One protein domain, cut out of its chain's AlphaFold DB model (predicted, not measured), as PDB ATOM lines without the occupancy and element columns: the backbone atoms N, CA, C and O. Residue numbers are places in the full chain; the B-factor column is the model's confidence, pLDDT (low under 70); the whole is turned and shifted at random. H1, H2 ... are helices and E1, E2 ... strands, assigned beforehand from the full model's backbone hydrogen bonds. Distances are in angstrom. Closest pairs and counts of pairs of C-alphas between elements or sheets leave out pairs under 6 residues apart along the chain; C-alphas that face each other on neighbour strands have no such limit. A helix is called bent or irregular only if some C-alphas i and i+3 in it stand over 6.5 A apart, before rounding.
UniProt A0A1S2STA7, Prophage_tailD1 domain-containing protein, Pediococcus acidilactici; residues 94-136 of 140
ATOM      1  N   LEU A  94      14.595 -35.303 -43.147       86.00
ATOM      2  CA  LEU A  94      14.648 -36.234 -42.021       86.00
ATOM      3  C   LEU A  94      14.089 -37.618 -42.388       86.00
ATOM      4  O   LEU A  94      12.889 -37.770 -42.648       86.00
ATOM      5  N   VAL A  95      14.933 -38.646 -42.284       87.31
ATOM      6  CA  VAL A  95      14.529 -40.053 -42.413       87.31
ATOM      7  C   VAL A  95      14.084 -40.595 -41.053       87.31
ATOM      8  O   VAL A  95      14.884 -40.718 -40.130       87.31
ATOM      9  N   LYS A  96      12.793 -40.933 -40.941       85.81
ATOM     10  CA  LYS A  96      12.139 -41.336 -39.676       85.81
ATOM     11  C   LYS A  96      12.190 -42.835 -39.362       85.81
ATOM     12  O   LYS A  96      11.487 -43.314 -38.474       85.81
ATOM     13  N   THR A  97      12.933 -43.598 -40.147       88.06
ATOM     14  CA  THR A  97      13.122 -45.041 -39.971       88.06
ATOM     15  C   THR A  97      14.599 -45.327 -39.771       88.06
ATOM     16  O   THR A  97      15.424 -44.433 -39.939       88.06
ATOM     17  N   THR A  98      14.938 -46.563 -39.401       91.62
ATOM     18  CA  THR A  98      16.334 -46.975 -39.253       91.62
ATOM     19  C   THR A  98      16.676 -48.194 -40.100       91.62
ATOM     20  O   THR A  98      15.829 -49.045 -40.386       91.62
ATOM     21  N   ILE A  99      17.945 -48.277 -40.503       92.56
ATOM     22  CA  ILE A  99      18.563 -49.474 -41.088       92.56
ATOM     23  C   ILE A  99      19.789 -49.872 -40.263       92.56
ATOM     24  O   ILE A  99      20.418 -49.030 -39.626       92.56
ATOM     25  N   LYS A 100      20.126 -51.167 -40.261       93.94
ATOM     26  CA  LYS A 100      21.283 -51.709 -39.530       93.94
ATOM     27  C   LYS A 100      21.823 -52.992 -40.141       93.94
ATOM     28  O   LYS A 100      21.170 -53.606 -40.990       93.94
ATOM     29  N   GLY A 101      22.979 -53.434 -39.657       94.94
ATOM     30  CA  GLY A 101      23.610 -54.671 -40.095       94.94
ATOM     31  C   GLY A 101      24.234 -54.544 -41.483       94.94
ATOM     32  O   GLY A 101      24.635 -53.458 -41.902       94.94
ATOM     33  N   ASN A 102      24.328 -55.662 -42.202       96.44
ATOM     34  CA  ASN A 102      24.987 -55.718 -43.504       96.44
ATOM     35  C   ASN A 102      24.114 -55.096 -44.606       96.44
ATOM     36  O   ASN A 102      23.129 -55.703 -45.025       96.44
ATOM     37  N   GLN A 103      24.493 -53.914 -45.090       96.81
ATOM     38  CA  GLN A 103      23.762 -53.143 -46.095       96.81
ATOM     39  C   GLN A 103      24.622 -52.925 -47.342       96.81
ATOM     40  O   GLN A 103      25.824 -52.666 -47.253       96.81
ATOM     41  N   SER A 104      24.007 -53.016 -48.520       96.38
ATOM     42  CA  SER A 104      24.642 -52.575 -49.764       96.38
ATOM     43  C   SER A 104      24.596 -51.049 -49.874       96.38
ATOM     44  O   SER A 104      23.719 -50.409 -49.289       96.38
ATOM     45  N   LEU A 105      25.489 -50.455 -50.676       96.00
ATOM     46  CA  LEU A 105      25.413 -49.020 -50.975       96.00
ATOM     47  C   LEU A 105      24.050 -48.648 -51.579       96.00
ATOM     48  O   LEU A 105      23.479 -47.629 -51.217       96.00
ATOM     49  N   ASP A 106      23.491 -49.500 -52.441       96.44
ATOM     50  CA  ASP A 106      22.154 -49.296 -53.006       96.44
ATOM     51  C   ASP A 106      21.070 -49.205 -51.921       96.44
ATOM     52  O   ASP A 106      20.251 -48.291 -51.957       96.44
ATOM     53  N   ALA A 107      21.087 -50.091 -50.920       95.56
ATOM     54  CA  ALA A 107      20.121 -50.048 -49.823       95.56
ATOM     55  C   ALA A 107      20.214 -48.734 -49.031       95.56
ATOM     56  O   ALA A 107      19.189 -48.122 -48.730       95.56
ATOM     57  N   VAL A 108      21.437 -48.266 -48.756       94.75
ATOM     58  CA  VAL A 108      21.679 -46.993 -48.061       94.75
ATOM     59  C   VAL A 108      21.227 -45.804 -48.911       94.75
ATOM     60  O   VAL A 108      20.539 -44.920 -48.412       94.75
ATOM     61  N   MET A 109      21.548 -45.789 -50.207       95.19
ATOM     62  CA  MET A 109      21.161 -44.697 -51.101       95.19
ATOM     63  C   MET A 109      19.637 -44.610 -51.280       95.19
ATOM     64  O   MET A 109      19.085 -43.509 -51.241       95.19
ATOM     65  N   LYS A 110      18.927 -45.746 -51.395       94.44
ATOM     66  CA  LYS A 110      17.446 -45.773 -51.374       94.44
ATOM     67  C   LYS A 110      16.896 -45.230 -50.072       94.44
ATOM     68  O   LYS A 110      15.907 -44.509 -50.093       94.44
ATOM     69  N   PHE A 111      17.517 -45.598 -48.958       93.88
ATOM     70  CA  PHE A 111      17.090 -45.179 -47.636       93.88
ATOM     71  C   PHE A 111      17.191 -43.659 -47.459       93.88
ATOM     72  O   PHE A 111      16.195 -43.041 -47.096       93.88
ATOM     73  N   ILE A 112      18.330 -43.040 -47.795       91.81
ATOM     74  CA  ILE A 112      18.518 -41.587 -47.617       91.81
ATOM     75  C   ILE A 112      17.730 -40.737 -48.623       91.81
ATOM     76  O   ILE A 112      17.443 -39.580 -48.350       91.81
ATOM     77  N   THR A 113      17.383 -41.290 -49.790       94.19
ATOM     78  CA  THR A 113      16.612 -40.575 -50.826       94.19
ATOM     79  C   THR A 113      15.112 -40.881 -50.787       94.19
ATOM     80  O   THR A 113      14.347 -40.314 -51.574       94.19
ATOM     81  N   ALA A 114      14.665 -41.756 -49.881       92.31
ATOM     82  CA  ALA A 114      13.284 -42.218 -49.808       92.31
ATOM     83  C   ALA A 114      12.290 -41.056 -49.638       92.31
ATOM     84  O   ALA A 114      12.405 -40.236 -48.737       92.31
ATOM     85  N   GLY A 115      11.268 -40.990 -50.494       90.25
ATOM     86  CA  GLY A 115      10.253 -39.929 -50.419       90.25
ATOM     87  C   GLY A 115      10.712 -38.564 -50.944       90.25
ATOM     88  O   GLY A 115       9.936 -37.610 -50.908       90.25
ATOM     89  N   THR A 116      11.930 -38.467 -51.480       93.19
ATOM     90  CA  THR A 116      12.424 -37.282 -52.189       93.19
ATOM     91  C   THR A 116      12.321 -37.469 -53.707       93.19
ATOM     92  O   THR A 116      11.987 -38.543 -54.204       93.19
ATOM     93  N   LYS A 117      12.613 -36.407 -54.467       91.75
ATOM     94  CA  LYS A 117      12.780 -36.489 -55.929       91.75
ATOM     95  C   LYS A 117      14.229 -36.771 -56.344       91.75
ATOM     96  O   LYS A 117      14.499 -36.839 -57.541       91.75
ATOM     97  N   PHE A 118      15.157 -36.887 -55.391       93.62
ATOM     98  CA  PHE A 118      16.552 -37.166 -55.702       93.62
ATOM     99  C   PHE A 118      16.716 -38.600 -56.190       93.62
ATOM    100  O   PHE A 118      16.124 -39.538 -55.664       93.62
ATOM    101  N   THR A 119      17.557 -38.754 -57.203       93.38
ATOM    102  CA  THR A 119      17.950 -40.043 -57.765       93.38
ATOM    103  C   THR A 119      19.461 -40.168 -57.704       93.38
ATOM    104  O   THR A 119      20.167 -39.162 -57.692       93.38
ATOM    105  N   TYR A 120      19.968 -41.394 -57.727       94.62
ATOM    106  CA  TYR A 120      21.400 -41.664 -57.709       94.62
ATOM    107  C   TYR A 120      21.755 -42.748 -58.728       94.62
ATOM    108  O   TYR A 120      20.925 -43.587 -59.084       94.62
ATOM    109  N   THR A 121      23.014 -42.738 -59.161       95.62
ATOM    110  CA  THR A 121      23.597 -43.769 -60.021       95.62
ATOM    111  C   THR A 121      24.867 -44.273 -59.361       95.62
ATOM    112  O   THR A 121      25.745 -43.487 -59.010       95.62
ATOM    113  N   ILE A 122      24.972 -45.589 -59.192       95.75
ATOM    114  CA  ILE A 122      26.187 -46.234 -58.701       95.75
ATOM    115  C   ILE A 122      26.955 -46.731 -59.925       95.75
ATOM    116  O   ILE A 122      26.464 -47.579 -60.668       95.75
ATOM    117  N   HIS A 123      28.146 -46.179 -60.150       95.50
ATOM    118  CA  HIS A 123      28.964 -46.489 -61.327       95.50
ATOM    119  C   HIS A 123      29.887 -47.705 -61.146       95.50
ATOM    120  O   HIS A 123      30.490 -48.142 -62.122       95.50
ATOM    121  N   ASP A 124      29.993 -48.255 -59.933       95.19
ATOM    122  CA  ASP A 124      30.913 -49.351 -59.609       95.19
ATOM    123  C   ASP A 124      30.283 -50.378 -58.650       95.19
ATOM    124  O   ASP A 124      29.214 -50.163 -58.078       95.19
ATOM    125  N   GLN A 125      30.939 -51.516 -58.461       94.00
ATOM    126  CA  GLN A 125      30.559 -52.511 -57.470       94.00
ATOM    127  C   GLN A 125      31.158 -52.140 -56.114       94.00
ATOM    128  O   GLN A 125      32.361 -52.253 -55.889       94.00
ATOM    129  N   VAL A 126      30.297 -51.721 -55.190       94.12
ATOM    130  CA  VAL A 126      30.695 -51.373 -53.823       94.12
ATOM    131  C   VAL A 126      30.328 -52.528 -52.886       94.12
ATOM    132  O   VAL A 126      29.150 -52.894 -52.827       94.12
ATOM    133  N   PRO A 127      31.298 -53.119 -52.160       95.75
ATOM    134  CA  PRO A 127      31.020 -54.167 -51.185       95.75
ATOM    135  C   PRO A 127      30.040 -53.703 -50.108       95.75
ATOM    136  O   PRO A 127      30.003 -52.527 -49.743       95.75
ATOM    137  N   ASN A 128      29.278 -54.646 -49.558       96.19
ATOM    138  CA  ASN A 128      28.384 -54.345 -48.449       96.19
ATOM    139  C   ASN A 128      29.175 -53.895 -47.214       96.19
ATOM    140  O   ASN A 128      30.277 -54.381 -46.948       96.19
ATOM    141  N   HIS A 129      28.569 -53.000 -46.442       94.00
ATOM    142  CA  HIS A 129      29.098 -52.529 -45.174       94.00
ATOM    143  C   HIS A 129      28.203 -52.991 -44.025       94.00
ATOM    144  O   HIS A 129      26.977 -52.924 -44.116       94.00
ATOM    145  N   ASN A 130      28.815 -53.455 -42.935       94.56
ATOM    146  CA  ASN A 130      28.092 -53.848 -41.735       94.56
ATOM    147  C   ASN A 130      28.026 -52.683 -40.746       94.56
ATOM    148  O   ASN A 130      28.993 -52.425 -40.031       94.56
ATOM    149  N   PHE A 131      26.877 -52.018 -40.693       91.88
ATOM    150  CA  PHE A 131      26.614 -50.953 -39.734       91.88
ATOM    151  C   PHE A 131      26.325 -51.559 -38.359       91.88
ATOM    152  O   PHE A 131      25.297 -52.217 -38.163       91.88
ATOM    153  N   THR A 132      27.267 -51.383 -37.429       89.62
ATOM    154  CA  THR A 132      27.140 -51.844 -36.036       89.62
ATOM    155  C   THR A 132      26.125 -51.021 -35.253       89.62
ATOM    156  O   THR A 132      25.441 -51.574 -34.393       89.62
ATOM    157  N   ASP A 133      26.003 -49.743 -35.605       86.00
ATOM    158  CA  ASP A 133      25.021 -48.811 -35.065       86.00
ATOM    159  C   ASP A 133      23.853 -48.634 -36.046       86.00
ATOM    160  O   ASP A 133      23.960 -48.936 -37.240       86.00
ATOM    161  N   GLU A 134      22.712 -48.165 -35.540       83.81
ATOM    162  CA  GLU A 134      21.554 -47.847 -36.378       83.81
ATOM    163  C   GLU A 134      21.783 -46.525 -37.125       83.81
ATOM    164  O   GLU A 134      22.284 -45.558 -36.554       83.81
ATOM    165  N   ILE A 135      21.410 -46.483 -38.407       83.19
ATOM    166  CA  ILE A 135      21.433 -45.261 -39.225       83.19
ATOM    167  C   ILE A 135      20.006 -44.740 -39.376       83.19
ATOM    168  O   ILE A 135      19.116 -45.525 -39.705       83.19
ATOM    169  N   GLY A 136      19.818 -43.429 -39.221       74.88
ATOM    170  CA  GLY A 136      18.514 -42.755 -39.216       74.88
ATOM    171  C   GLY A 136      18.025 -42.477 -37.796       74.88
ATOM    172  O   GLY A 136      18.654 -42.899 -36.827       74.88
TER     173      GLY A 136
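AT A GLANCE: This is residues 94 to 136 of the 140 residues of the protein "Prophage_tailD1 domain-containing protein" of Pediococcus acidilactici (UniProt A0A1S2STA7). This is a thin, flat frame of chain with one short helix, H1, inside it: a ribbon of two strands, E1 and E2, makes one side, and the long link of residues 114 to 128 swings round the helix from its end back to the start of E2. The frame is not closed, and contacts are few, with H1 reaching each strand by a single pair of C-alphas within 8 A. The printed part has 43 residues, with one named helix and two named strands in the order E1, H1, E2; the sheet has the order E1 - E2 and is antiparallel. The class is mixed, helices and strands, although under half of the residues are in named elements. The whole is only just compact, close to loose, with a radius of gyration of the C-alphas of 10.8 A, and it spans 29 by 28 by 8 A.

HOW THE PARTS SIT: After residues 94 to 98 comes strand E1, residues 99 to 103. A tight link of 1 residue, Ser 104, joins it to helix H1, residues 105 to 113. A long link of 15 residues then leads to strand E2, residues 129 to 135. E1 and E2 are antiparallel neighbours, with 172 degrees between their N-to-C directions. The C-alphas of Asn 102 and Asn 130 face each other at 4.0 A, and those of Ile 99 and Ile 135 at 5.4 A. Along E1, Lys 100 faces Glu 134 with the C-alphas 5.0 A apart, while the next residue, Gly 101, faces Phe 131 with the C-alphas 4.8 A apart. Near the end of E1, N 103 and O 129 are within hydrogen-bond range at 2.8 A, and N 129 and O 103 at 2.9 A. At the start of E1, N 99 and O 135 are within hydrogen-bond range at 3.1 A. The closest C-alphas of E1 and H1 are those of Ile 99 and Phe 111, 8.0 A apart, and the centres of the two elements are 10.9 A apart. The closest C-alphas of H1 and E2 are those of Leu 105 and His 129, 7.7 A apart, with 13.0 A from centre to centre. In H1 every O i to N i+4 pair is within hydrogen-bond range.

IN THESE COORDINATES: E1 runs from Ile 99, with its C-alpha at (18.563, -49.474, -41.088), to Gln 103, and is 8.1 A long from first to last C-alpha. H1 runs from Leu 105, with its C-alpha at (25.413, -49.020, -50.975), to Thr 113, a length of 12.2 A, and it is not bent. E2, the longest strand by residues, runs from His 129 to Ile 135, with its last C-alpha at (21.433, -45.261, -39.225), and is 12.1 A long.

THE WHOLE: The outline is flat. The two C-alphas farthest apart are those of Lys 117 and Thr 132, at 28.9 A. The first and last printed C-alphas, those of Leu 94 and Gly 136, are 8.1 A apart. The printed part has no cut. The link from H1 to E2 is long, and the C-alphas of its residues 114 to 128 lie 9 to 16 A from the mean of the C-alphas. The mean pLDDT of the printed part is 92.4, and no printed residue is under 70; E1 and H1 each have a mean of 95, and E2 has 89.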